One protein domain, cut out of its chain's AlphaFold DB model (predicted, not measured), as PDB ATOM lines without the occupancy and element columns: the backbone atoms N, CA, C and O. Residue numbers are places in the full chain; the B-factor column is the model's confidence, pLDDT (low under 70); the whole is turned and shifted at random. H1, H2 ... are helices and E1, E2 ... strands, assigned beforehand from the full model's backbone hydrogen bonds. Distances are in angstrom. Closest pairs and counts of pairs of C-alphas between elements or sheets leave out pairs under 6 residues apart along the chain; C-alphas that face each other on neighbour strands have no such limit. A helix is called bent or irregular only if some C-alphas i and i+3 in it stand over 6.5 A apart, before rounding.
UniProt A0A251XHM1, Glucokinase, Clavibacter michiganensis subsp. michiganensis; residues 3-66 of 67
ATOM      1  N   VAL A   3      31.906 -21.795  44.333       96.38
ATOM      2  CA  VAL A   3      32.148 -22.735  45.432       96.38
ATOM      3  C   VAL A   3      32.632 -24.053  44.844       96.38
ATOM      4  O   VAL A   3      31.978 -24.615  43.965       96.38
ATOM      5  N   ILE A   4      33.778 -24.533  45.318       95.81
ATOM      6  CA  ILE A   4      34.418 -25.765  44.862       95.81
ATOM      7  C   ILE A   4      34.167 -26.857  45.903       95.81
ATOM      8  O   ILE A   4      34.555 -26.717  47.062       95.81
ATOM      9  N   GLY A   5      33.483 -27.927  45.500       93.06
ATOM     10  CA  GLY A   5      33.195 -29.093  46.340       93.06
ATOM     11  C   GLY A   5      33.919 -30.357  45.872       93.06
ATOM     12  O   GLY A   5      34.698 -30.329  44.919       93.06
ATOM     13  N   GLY A   6      33.625 -31.482  46.528       91.56
ATOM     14  CA  GLY A   6      34.235 -32.779  46.219       91.56
ATOM     15  C   GLY A   6      35.642 -32.958  46.799       91.56
ATOM     16  O   GLY A   6      36.198 -32.059  47.423       91.56
ATOM     17  N   GLY A   7      36.229 -34.144  46.610       91.25
ATOM     18  CA  GLY A   7      37.371 -34.580  47.426       91.25
ATOM     19  C   GLY A   7      38.636 -33.773  47.182       91.25
ATOM     20  O   GLY A   7      39.379 -33.478  48.112       91.25
ATOM     21  N   VAL A   8      38.839 -33.329  45.941       93.25
ATOM     22  CA  VAL A   8      39.997 -32.506  45.575       93.25
ATOM     23  C   VAL A   8      39.964 -31.133  46.257       93.25
ATOM     24  O   VAL A   8      41.014 -30.542  46.489       93.25
ATOM     25  N   ALA A   9      38.777 -30.654  46.649       94.50
ATOM     26  CA  ALA A   9      38.590 -29.376  47.330       94.50
ATOM     27  C   ALA A   9      39.275 -29.336  48.713       94.50
ATOM     28  O   ALA A   9      39.578 -28.260  49.220       94.50
ATOM     29  N   GLN A  10      39.602 -30.497  49.295       93.56
ATOM     30  CA  GLN A  10      40.369 -30.597  50.545       93.56
ATOM     31  C   GLN A  10      41.794 -30.044  50.432       93.56
ATOM     32  O   GLN A  10      42.399 -29.727  51.452       93.56
ATOM     33  N   ALA A  11      42.327 -29.901  49.216       95.12
ATOM     34  CA  ALA A  11      43.633 -29.292  48.990       95.12
ATOM     35  C   ALA A  11      43.664 -27.783  49.320       95.12
ATOM     36  O   ALA A  11      44.748 -27.207  49.403       95.12
ATOM     37  N   GLY A  12      42.507 -27.141  49.533       94.38
ATOM     38  CA  GLY A  12      42.428 -25.756  49.996       94.38
ATOM     39  C   GLY A  12      43.110 -24.784  49.034       94.38
ATOM     40  O   GLY A  12      42.868 -24.831  47.828       94.38
ATOM     41  N   ASP A  13      43.979 -23.923  49.558       96.44
ATOM     42  CA  ASP A  13      44.660 -22.885  48.773       96.44
ATOM     43  C   ASP A  13      45.582 -23.461  47.690       96.44
ATOM     44  O   ASP A  13      45.667 -22.893  46.605       96.44
ATOM     45  N   LEU A  14      46.142 -24.665  47.893       97.31
ATOM     46  CA  LEU A  14      46.905 -25.370  46.853       97.31
ATOM     47  C   LEU A  14      46.068 -25.614  45.583       97.31
ATOM     48  O   LEU A  14      46.616 -25.702  44.487       97.31
ATOM     49  N   LEU A  15      44.744 -25.722  45.726       96.12
ATOM     50  CA  LEU A  15      43.801 -25.787  44.612       96.12
ATOM     51  C   LEU A  15      43.248 -24.404  44.235       96.12
ATOM     52  O   LEU A  15      43.099 -24.114  43.049       96.12
ATOM     53  N   LEU A  16      42.892 -23.562  45.212       97.19
ATOM     54  CA  LEU A  16      42.216 -22.290  44.935       97.19
ATOM     55  C   LEU A  16      43.121 -21.241  44.291       97.19
ATOM     56  O   LEU A  16      42.641 -20.478  43.451       97.19
ATOM     57  N   ASP A  17      44.395 -21.192  44.659       97.50
ATOM     58  CA  ASP A  17      45.337 -20.219  44.112       97.50
ATOM     59  C   ASP A  17      45.541 -20.394  42.603       97.50
ATOM     60  O   ASP A  17      45.264 -19.434  41.875       97.50
ATOM     61  N   PRO A  18      45.867 -21.594  42.076       97.62
ATOM     62  CA  PRO A  18      45.983 -21.773  40.631       97.62
ATOM     63  C   PRO A  18      44.654 -21.550  39.893       97.62
ATOM     64  O   PRO A  18      44.659 -21.071  38.759       97.62
ATOM     65  N   ILE A  19      43.501 -21.829  40.518       97.19
ATOM     66  CA  ILE A  19      42.184 -21.493  39.943       97.19
ATOM     67  C   ILE A  19      42.029 -19.977  39.800       97.19
ATOM     68  O   ILE A  19      41.618 -19.498  38.739       97.19
ATOM     69  N   ARG A  20      42.348 -19.215  40.853       96.44
ATOM     70  CA  ARG A  20      42.223 -17.754  40.856       96.44
ATOM     71  C   ARG A  20      43.169 -17.130  39.834       96.44
ATOM     72  O   ARG A  20      42.738 -16.278  39.059       96.44
ATOM     73  N   GLU A  21      44.420 -17.573  39.792       96.50
ATOM     74  CA  GLU A  21      45.410 -17.119  38.811       96.50
ATOM     75  C   GLU A  21      44.947 -17.387  37.377       96.50
ATOM     76  O   GLU A  21      44.916 -16.467  36.554       96.50
ATOM     77  N   ALA A  22      44.514 -18.619  37.088       97.44
ATOM     78  CA  ALA A  22      44.028 -18.993  35.767       97.44
ATOM     79  C   ALA A  22      42.785 -18.189  35.369       97.44
ATOM     80  O   ALA A  22      42.701 -17.717  34.234       97.44
ATOM     81  N   TYR A  23      41.842 -17.985  36.291       95.94
ATOM     82  CA  TYR A  23      40.657 -17.171  36.033       95.94
ATOM     83  C   TYR A  23      41.036 -15.730  35.683       95.94
ATOM     84  O   TYR A  23      40.610 -15.209  34.654       95.94
ATOM     85  N   LEU A  24      41.883 -15.094  36.497       94.00
ATOM     86  CA  LEU A  24      42.290 -13.703  36.304       94.00
ATOM     87  C   LEU A  24      43.134 -13.490  35.043       94.00
ATOM     88  O   LEU A  24      43.065 -12.416  34.448       94.00
ATOM     89  N   ALA A  25      43.906 -14.492  34.618       95.75
ATOM     90  CA  ALA A  25      44.665 -14.443  33.368       95.75
ATOM     91  C   ALA A  25      43.765 -14.439  32.120       95.75
ATOM     92  O   ALA A  25      44.160 -13.908  31.084       95.75
ATOM     93  N   HIS A  26      42.558 -15.003  32.222       95.31
ATOM     94  CA  HIS A  26      41.621 -15.139  31.103       95.31
ATOM     95  C   HIS A  26      40.377 -14.255  31.239       95.31
ATOM     96  O   HIS A  26      39.524 -14.272  30.352       95.31
ATOM     97  N   LEU A  27      40.261 -13.486  32.326       94.06
ATOM     98  CA  LEU A  27      39.138 -12.593  32.572       94.06
ATOM     99  C   LEU A  27      39.179 -11.414  31.583       94.06
ATOM    100  O   LEU A  27      40.081 -10.572  31.673       94.06
ATOM    101  N   PRO A  28      38.216 -11.304  30.648       93.56
ATOM    102  CA  PRO A  28      38.144 -10.153  29.756       93.56
ATOM    103  C   PRO A  28      37.957  -8.881  30.575       93.56
ATOM    104  O   PRO A  28      37.303  -8.934  31.600       93.56
ATOM    105  N   ALA A  29      38.486  -7.735  30.138       92.81
ATOM    106  CA  ALA A  29      38.294  -6.450  30.826       92.81
ATOM    107  C   ALA A  29      38.548  -6.499  32.356       92.81
ATOM    108  O   ALA A  29      37.845  -5.846  33.131       92.81
ATOM    109  N   ARG A  30      39.553  -7.274  32.795       89.81
ATOM    110  CA  ARG A  30      39.969  -7.351  34.202       89.81
ATOM    111  C   ARG A  30      40.153  -5.951  34.798       89.81
ATOM    112  O   ARG A  30      40.773  -5.085  34.183       89.81
ATOM    113  N   GLY A  31      39.614  -5.745  35.999       88.75
ATOM    114  CA  GLY A  31      39.648  -4.460  36.705       88.75
ATOM    115  C   GLY A  31      38.514  -3.491  36.346       88.75
ATOM    116  O   GLY A  31      38.360  -2.486  37.030       88.75
ATOM    117  N   TYR A  32      37.687  -3.795  35.336       93.88
ATOM    118  CA  TYR A  32      36.504  -2.991  34.977       93.88
ATOM    119  C   TYR A  32      35.185  -3.551  35.531       93.88
ATOM    120  O   TYR A  32      34.122  -2.970  35.326       93.88
ATOM    121  N   HIS A  33      35.242  -4.675  36.239       89.44
ATOM    122  CA  HIS A  33      34.123  -5.268  36.964       89.44
ATOM    123  C   HIS A  33      34.627  -5.986  38.219       89.44
ATOM    124  O   HIS A  33      35.816  -6.306  38.298       89.44
ATOM    125  N   PRO A  34      33.741  -6.247  39.199       90.94
ATOM    126  CA  PRO A  34      34.102  -6.991  40.396       90.94
ATOM    127  C   PRO A  34      34.686  -8.366  40.059       90.94
ATOM    128  O   PRO A  34      34.105  -9.123  39.280       90.94
ATOM    129  N   GLU A  35      35.817  -8.695  40.678       92.69
ATOM    130  CA  GLU A  35      36.394 -10.035  40.602       92.69
ATOM    131  C   GLU A  35      35.581 -10.997  41.492       92.69
ATOM    132  O   GLU A  35      35.127 -10.615  42.578       92.69
ATOM    133  N   PRO A  36      35.344 -12.243  41.055       93.38
ATOM    134  CA  PRO A  36      34.552 -13.189  41.818       93.38
ATOM    135  C   PRO A  36      35.338 -13.763  42.996       93.38
ATOM    136  O   PRO A  36      36.537 -14.022  42.939       93.38
ATOM    137  N   GLU A  37      34.607 -14.065  44.060       95.25
ATOM    138  CA  GLU A  37      35.116 -14.822  45.196       95.25
ATOM    139  C   GLU A  37      35.114 -16.329  44.906       95.25
ATOM    140  O   GLU A  37      34.134 -16.850  44.365       95.25
ATOM    141  N   PHE A  38      36.178 -17.021  45.316       96.75
ATOM    142  CA  PHE A  38      36.318 -18.478  45.250       96.75
ATOM    143  C   PHE A  38      36.401 -19.052  46.665       96.75
ATOM    144  O   PHE A  38      37.188 -18.567  47.482       96.75
ATOM    145  N   ARG A  39      35.598 -20.078  46.956       96.50
ATOM    146  CA  ARG A  39      35.529 -20.740  48.268       96.50
ATOM    147  C   ARG A  39      35.526 -22.258  48.127       96.50
ATOM    148  O   ARG A  39      35.044 -22.786  47.128       96.50
ATOM    149  N   ILE A  40      36.005 -22.950  49.156       97.19
ATOM    150  CA  ILE A  40      35.764 -24.386  49.335       97.19
ATOM    151  C   ILE A  40      34.386 -24.576  49.971       97.19
ATOM    152  O   ILE A  40      34.000 -23.814  50.859       97.19
ATOM    153  N   ALA A  41      33.634 -25.575  49.507       96.94
ATOM    154  CA  ALA A  41      32.402 -25.987  50.162       96.94
ATOM    155  C   ALA A  41      32.717 -26.428  51.596       96.94
ATOM    156  O   ALA A  41      33.530 -27.326  51.792       96.94
ATOM    157  N   GLU A  42      32.043 -25.845  52.585       94.69
ATOM    158  CA  GLU A  42      32.283 -26.136  54.008       94.69
ATOM    159  C   GLU A  42      32.165 -27.632  54.332       94.69
ATOM    160  O   GLU A  42      32.947 -28.179  55.102       94.69
ATOM    161  N   LEU A  43      31.228 -28.313  53.670       95.00
ATOM    162  CA  LEU A  43      30.979 -29.744  53.836       95.00
ATOM    163  C   LEU A  43      31.758 -30.620  52.841       95.00
ATOM    164  O   LEU A  43      31.608 -31.836  52.855       95.00
ATOM    165  N   VAL A  44      32.573 -30.032  51.958       92.69
ATOM    166  CA  VAL A  44      33.446 -30.732  50.998       92.69
ATOM    167  C   VAL A  44      32.716 -31.863  50.244       92.69
ATOM    168  O   VAL A  44      31.914 -31.588  49.350       92.69
ATOM    169  N   ASN A  45      32.992 -33.127  50.586       92.81
ATOM    170  CA  ASN A  45      32.416 -34.319  49.961       92.81
ATOM    171  C   ASN A  45      30.949 -34.510  50.339       92.81
ATOM    172  O   ASN A  45      30.161 -34.997  49.530       92.81
ATOM    173  N   ASP A  46      30.575 -34.071  51.536       95.06
ATOM    174  CA  ASP A  46      29.232 -34.230  52.074       95.06
ATOM    175  C   ASP A  46      28.278 -33.134  51.583       95.06
ATOM    176  O   ASP A  46      27.063 -33.262  51.717       95.06
ATOM    177  N   ALA A  47      28.793 -32.074  50.947       95.56
ATOM    178  CA  ALA A  47      27.981 -30.961  50.454       95.56
ATOM    179  C   ALA A  47      26.838 -31.425  49.532       95.56
ATOM    180  O   ALA A  47      25.719 -30.918  49.624       95.56
ATOM    181  N   GLY A  48      27.098 -32.421  48.679       93.88
ATOM    182  CA  GLY A  48      26.095 -32.975  47.769       93.88
ATOM    183  C   GLY A  48      24.988 -33.740  48.495       93.88
ATOM    184  O   GLY A  48      23.808 -33.454  48.295       93.88
ATOM    185  N   VAL A  49      25.356 -34.693  49.361       96.81
ATOM    186  CA  VAL A  49      24.373 -35.516  50.085       96.81
ATOM    187  C   VAL A  49      23.567 -34.684  51.083       96.81
ATOM    188  O   VAL A  49      22.351 -34.847  51.177       96.81
ATOM    189  N   VAL A  50      24.206 -33.729  51.763       97.31
ATOM    190  CA  VAL A  50      23.518 -32.808  52.675       97.31
ATOM    191  C   VAL A  50      22.567 -31.889  51.908       97.31
ATOM    192  O   VAL A  50      21.427 -31.705  52.338       97.31
ATOM    193  N   GLY A  51      22.975 -31.373  50.745       96.25
ATOM    194  CA  GLY A  51      22.099 -30.583  49.876       96.25
ATOM    195  C   GLY A  51      20.883 -31.373  49.382       96.25
ATOM    196  O   GLY A  51      19.759 -30.870  49.411       96.25
ATOM    197  N   ALA A  52      21.080 -32.636  48.996       98.12
ATOM    198  CA  ALA A  52      19.984 -33.522  48.606       98.12
ATOM    199  C   ALA A  52      19.008 -33.777  49.768       98.12
ATOM    200  O   ALA A  52      17.790 -33.740  49.575       98.12
ATOM    201  N   ALA A  53      19.525 -33.983  50.983       98.31
ATOM    202  CA  ALA A  53      18.706 -34.166  52.177       98.31
ATOM    203  C   ALA A  53      17.896 -32.904  52.536       98.31
ATOM    204  O   ALA A  53      16.712 -33.013  52.864       98.31
ATOM    205  N   ASP A  54      18.491 -31.707  52.439       97.94
ATOM    206  CA  ASP A  54      17.760 -30.444  52.620       97.94
ATOM    207  C   ASP A  54      16.636 -30.296  51.590       97.94
ATOM    208  O   ASP A  54      15.499 -29.989  51.954       97.94
ATOM    209  N   LEU A  55      16.922 -30.582  50.317       98.00
ATOM    210  CA  LEU A  55      15.927 -30.496  49.251       98.00
ATOM    211  C   LEU A  55      14.734 -31.428  49.516       98.00
ATOM    212  O   LEU A  55      13.583 -30.992  49.438       98.00
ATOM    213  N   ALA A  56      14.999 -32.682  49.895       97.88
ATOM    214  CA  ALA A  56      13.958 -33.646  50.252       97.88
ATOM    215  C   ALA A  56      13.124 -33.171  51.454       97.88
ATOM    216  O   ALA A  56      11.892 -33.227  51.422       97.88
ATOM    217  N   ARG A  57      13.780 -32.636  52.493       97.06
ATOM    218  CA  ARG A  57      13.110 -32.090  53.681       97.06
ATOM    219  C   ARG A  57      12.183 -30.924  53.335       97.06
ATOM    220  O   ARG A  57      11.054 -30.882  53.821       97.06
ATOM    221  N   ARG A  58      12.634 -29.984  52.499       97.19
ATOM    222  CA  ARG A  58      11.828 -28.821  52.078       97.19
ATOM    223  C   ARG A  58      10.627 -29.245  51.244       97.19
ATOM    224  O   ARG A  58       9.546 -28.689  51.424       97.19
ATOM    225  N   HIS A  59      10.798 -30.249  50.386       96.31
ATOM    226  CA  HIS A  59       9.692 -30.818  49.624       96.31
ATOM    227  C   HIS A  59       8.639 -31.460  50.541       96.31
ATOM    228  O   HIS A  59       7.459 -31.145  50.420       96.31
ATOM    229  N   ALA A  60       9.058 -32.278  51.513       95.31
ATOM    230  CA  ALA A  60       8.145 -32.891  52.481       95.31
ATOM    231  C   ALA A  60       7.379 -31.847  53.314       95.31
ATOM    232  O   ALA A  60       6.168 -31.961  53.490       95.31
ATOM    233  N   ALA A  61       8.055 -30.790  53.777       93.75
ATOM    234  CA  ALA A  61       7.405 -29.706  54.514       93.75
ATOM    235  C   ALA A  61       6.354 -28.974  53.659       93.75
ATOM    236  O   ALA A  61       5.251 -28.716  54.132       93.75
ATOM    237  N   ALA A  62       6.658 -28.683  52.390       91.06
ATOM    238  CA  ALA A  62       5.717 -28.025  51.484       91.06
ATOM    239  C   ALA A  62       4.440 -28.851  51.250       91.06
ATOM    240  O   ALA A  62       3.351 -28.283  51.201       91.06
ATOM    241  N   LEU A  63       4.557 -30.181  51.170       88.25
ATOM    242  CA  LEU A  63       3.401 -31.078  51.063       88.25
ATOM    243  C   LEU A  63       2.507 -31.027  52.312       88.25
ATOM    244  O   LEU A  63       1.291 -31.117  52.191       88.25
ATOM    245  N   HIS A  64       3.088 -30.848  53.499       76.06
ATOM    246  CA  HIS A  64       2.329 -30.767  54.752       76.06
ATOM    247  C   HIS A  64       1.656 -29.402  54.979       76.06
ATOM    248  O   HIS A  64       0.706 -29.324  55.751       76.06
ATOM    249  N   HIS A  65       2.125 -28.331  54.330       66.56
ATOM    250  CA  HIS A  65       1.547 -26.982  54.446       66.56
ATOM    251  C   HIS A  65       0.476 -26.659  53.386       66.56
ATOM    252  O   HIS A  65      -0.111 -25.580  53.435       66.56
ATOM    253  N   GLY A  66       0.242 -27.555  52.421       59.56
ATOM    254  CA  GLY A  66      -0.776 -27.412  51.372       59.56
ATOM    255  C   GLY A  66      -2.074 -28.195  51.615       59.56
ATOM    256  O   GLY A  66      -2.876 -28.294  50.687       59.56
TER     257      GLY A  66
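Overview. This is residues 3 to 66 of the 67 residues of the protein "Glucokinase" of Clavibacter michiganensis subsp. michiganensis (UniProt A0A251XHM1). The model is a flat, open loop of chain with one long helical arm. Helices H1 and H2 and the returning stretch with the short strand E1 make the loop, which closes loosely where E1 comes back beside residues 3 to 4, and the last helix, H3, leads away from it, with residues 52 to 66 sticking out free. The printed part has 64 residues with three named helices and one named strand, in the order H1, H2, E1, H3; E1 pairs with no named strand, and the class is mostly helix. The whole is extended, with a radius of gyration of the C-alphas of 17.2 A, and its C-alphas span 50 by 29 by 13 A, the arm H3 adding much of the length.

Arrangement. The printed part begins with residues 3 to 4, a stretch too short to be named as a strand, which pairs in parallel with residues 39 to 40 of strand E1, residues 38 to 40. Next comes helix H1, residues 7 to 11, and after a tight link of 1 residue helix H2, residues 13 to 26. H1 and H2 are close but not clearly touching, with 2 pairs of C-alphas within 8 A; their closest C-alphas, those of Ala 9 and Leu 15, are 6.9 A apart. A long link of 11 residues leads from H2 to E1. The closest C-alphas of H2 and E1 are those of Leu 16 and Phe 38, 7.0 A apart, and the centres of the two elements are 10.9 A apart. The closest C-alphas of H1 and E1 are those of Ala 9 and Ile 40, 6.1 A apart. A short link of 6 residues joins E1 to helix H3, residues 47 to 65. H3 touches no helix: it is apart from H1 and from H2, and E1 and H3 are apart too. In H3 every O i to N i+4 pair is within hydrogen-bond range, while in H2 it is 9 of 10. In H1 it is 0 of 1, and there 2 of 2 O i to N i+3 pairs are within range.

Along the chain. H1, Gly 7 to Ala 11, begins with C-alpha 7 at (37.371, -34.580, 47.426). H2, Asp 13 to His 26, is 19.5 A long from its first to its last C-alpha; it is neither bent nor irregular, but only just: C-alphas 15 and 18 are 6.1 A apart. E1, Phe 38 to Ile 40, has its first C-alpha at (36.318, -18.478, 45.250). H3, Ala 47 to His 65, is the longest helix by residues, with 19, and measures 27.0 A from its first C-alpha to its last, C-alpha 65 at (1.547, -26.982, 54.446).

Size, cuts and confidence. The two C-alphas farthest apart are those of Ala 25 and Gly 66, 50.6 A, and the C-alphas of Val 3 and Gly 66, the first and last printed, are 33.8 A apart. Residues 28 to 34 stand free, and so do residues 52 to 66, of which 52 to 65 belong to H3. The body without these stretches has 42 residues, spans 34 by 18 by 11 A and has a radius of gyration of 11.2 A. The printed part, residues 3 to 66 of a chain of 67, has no cut. The link from H2 to E1 is the long one. The mean pLDDT of the printed part is 93.6, and residues 65 to 66 are under 70.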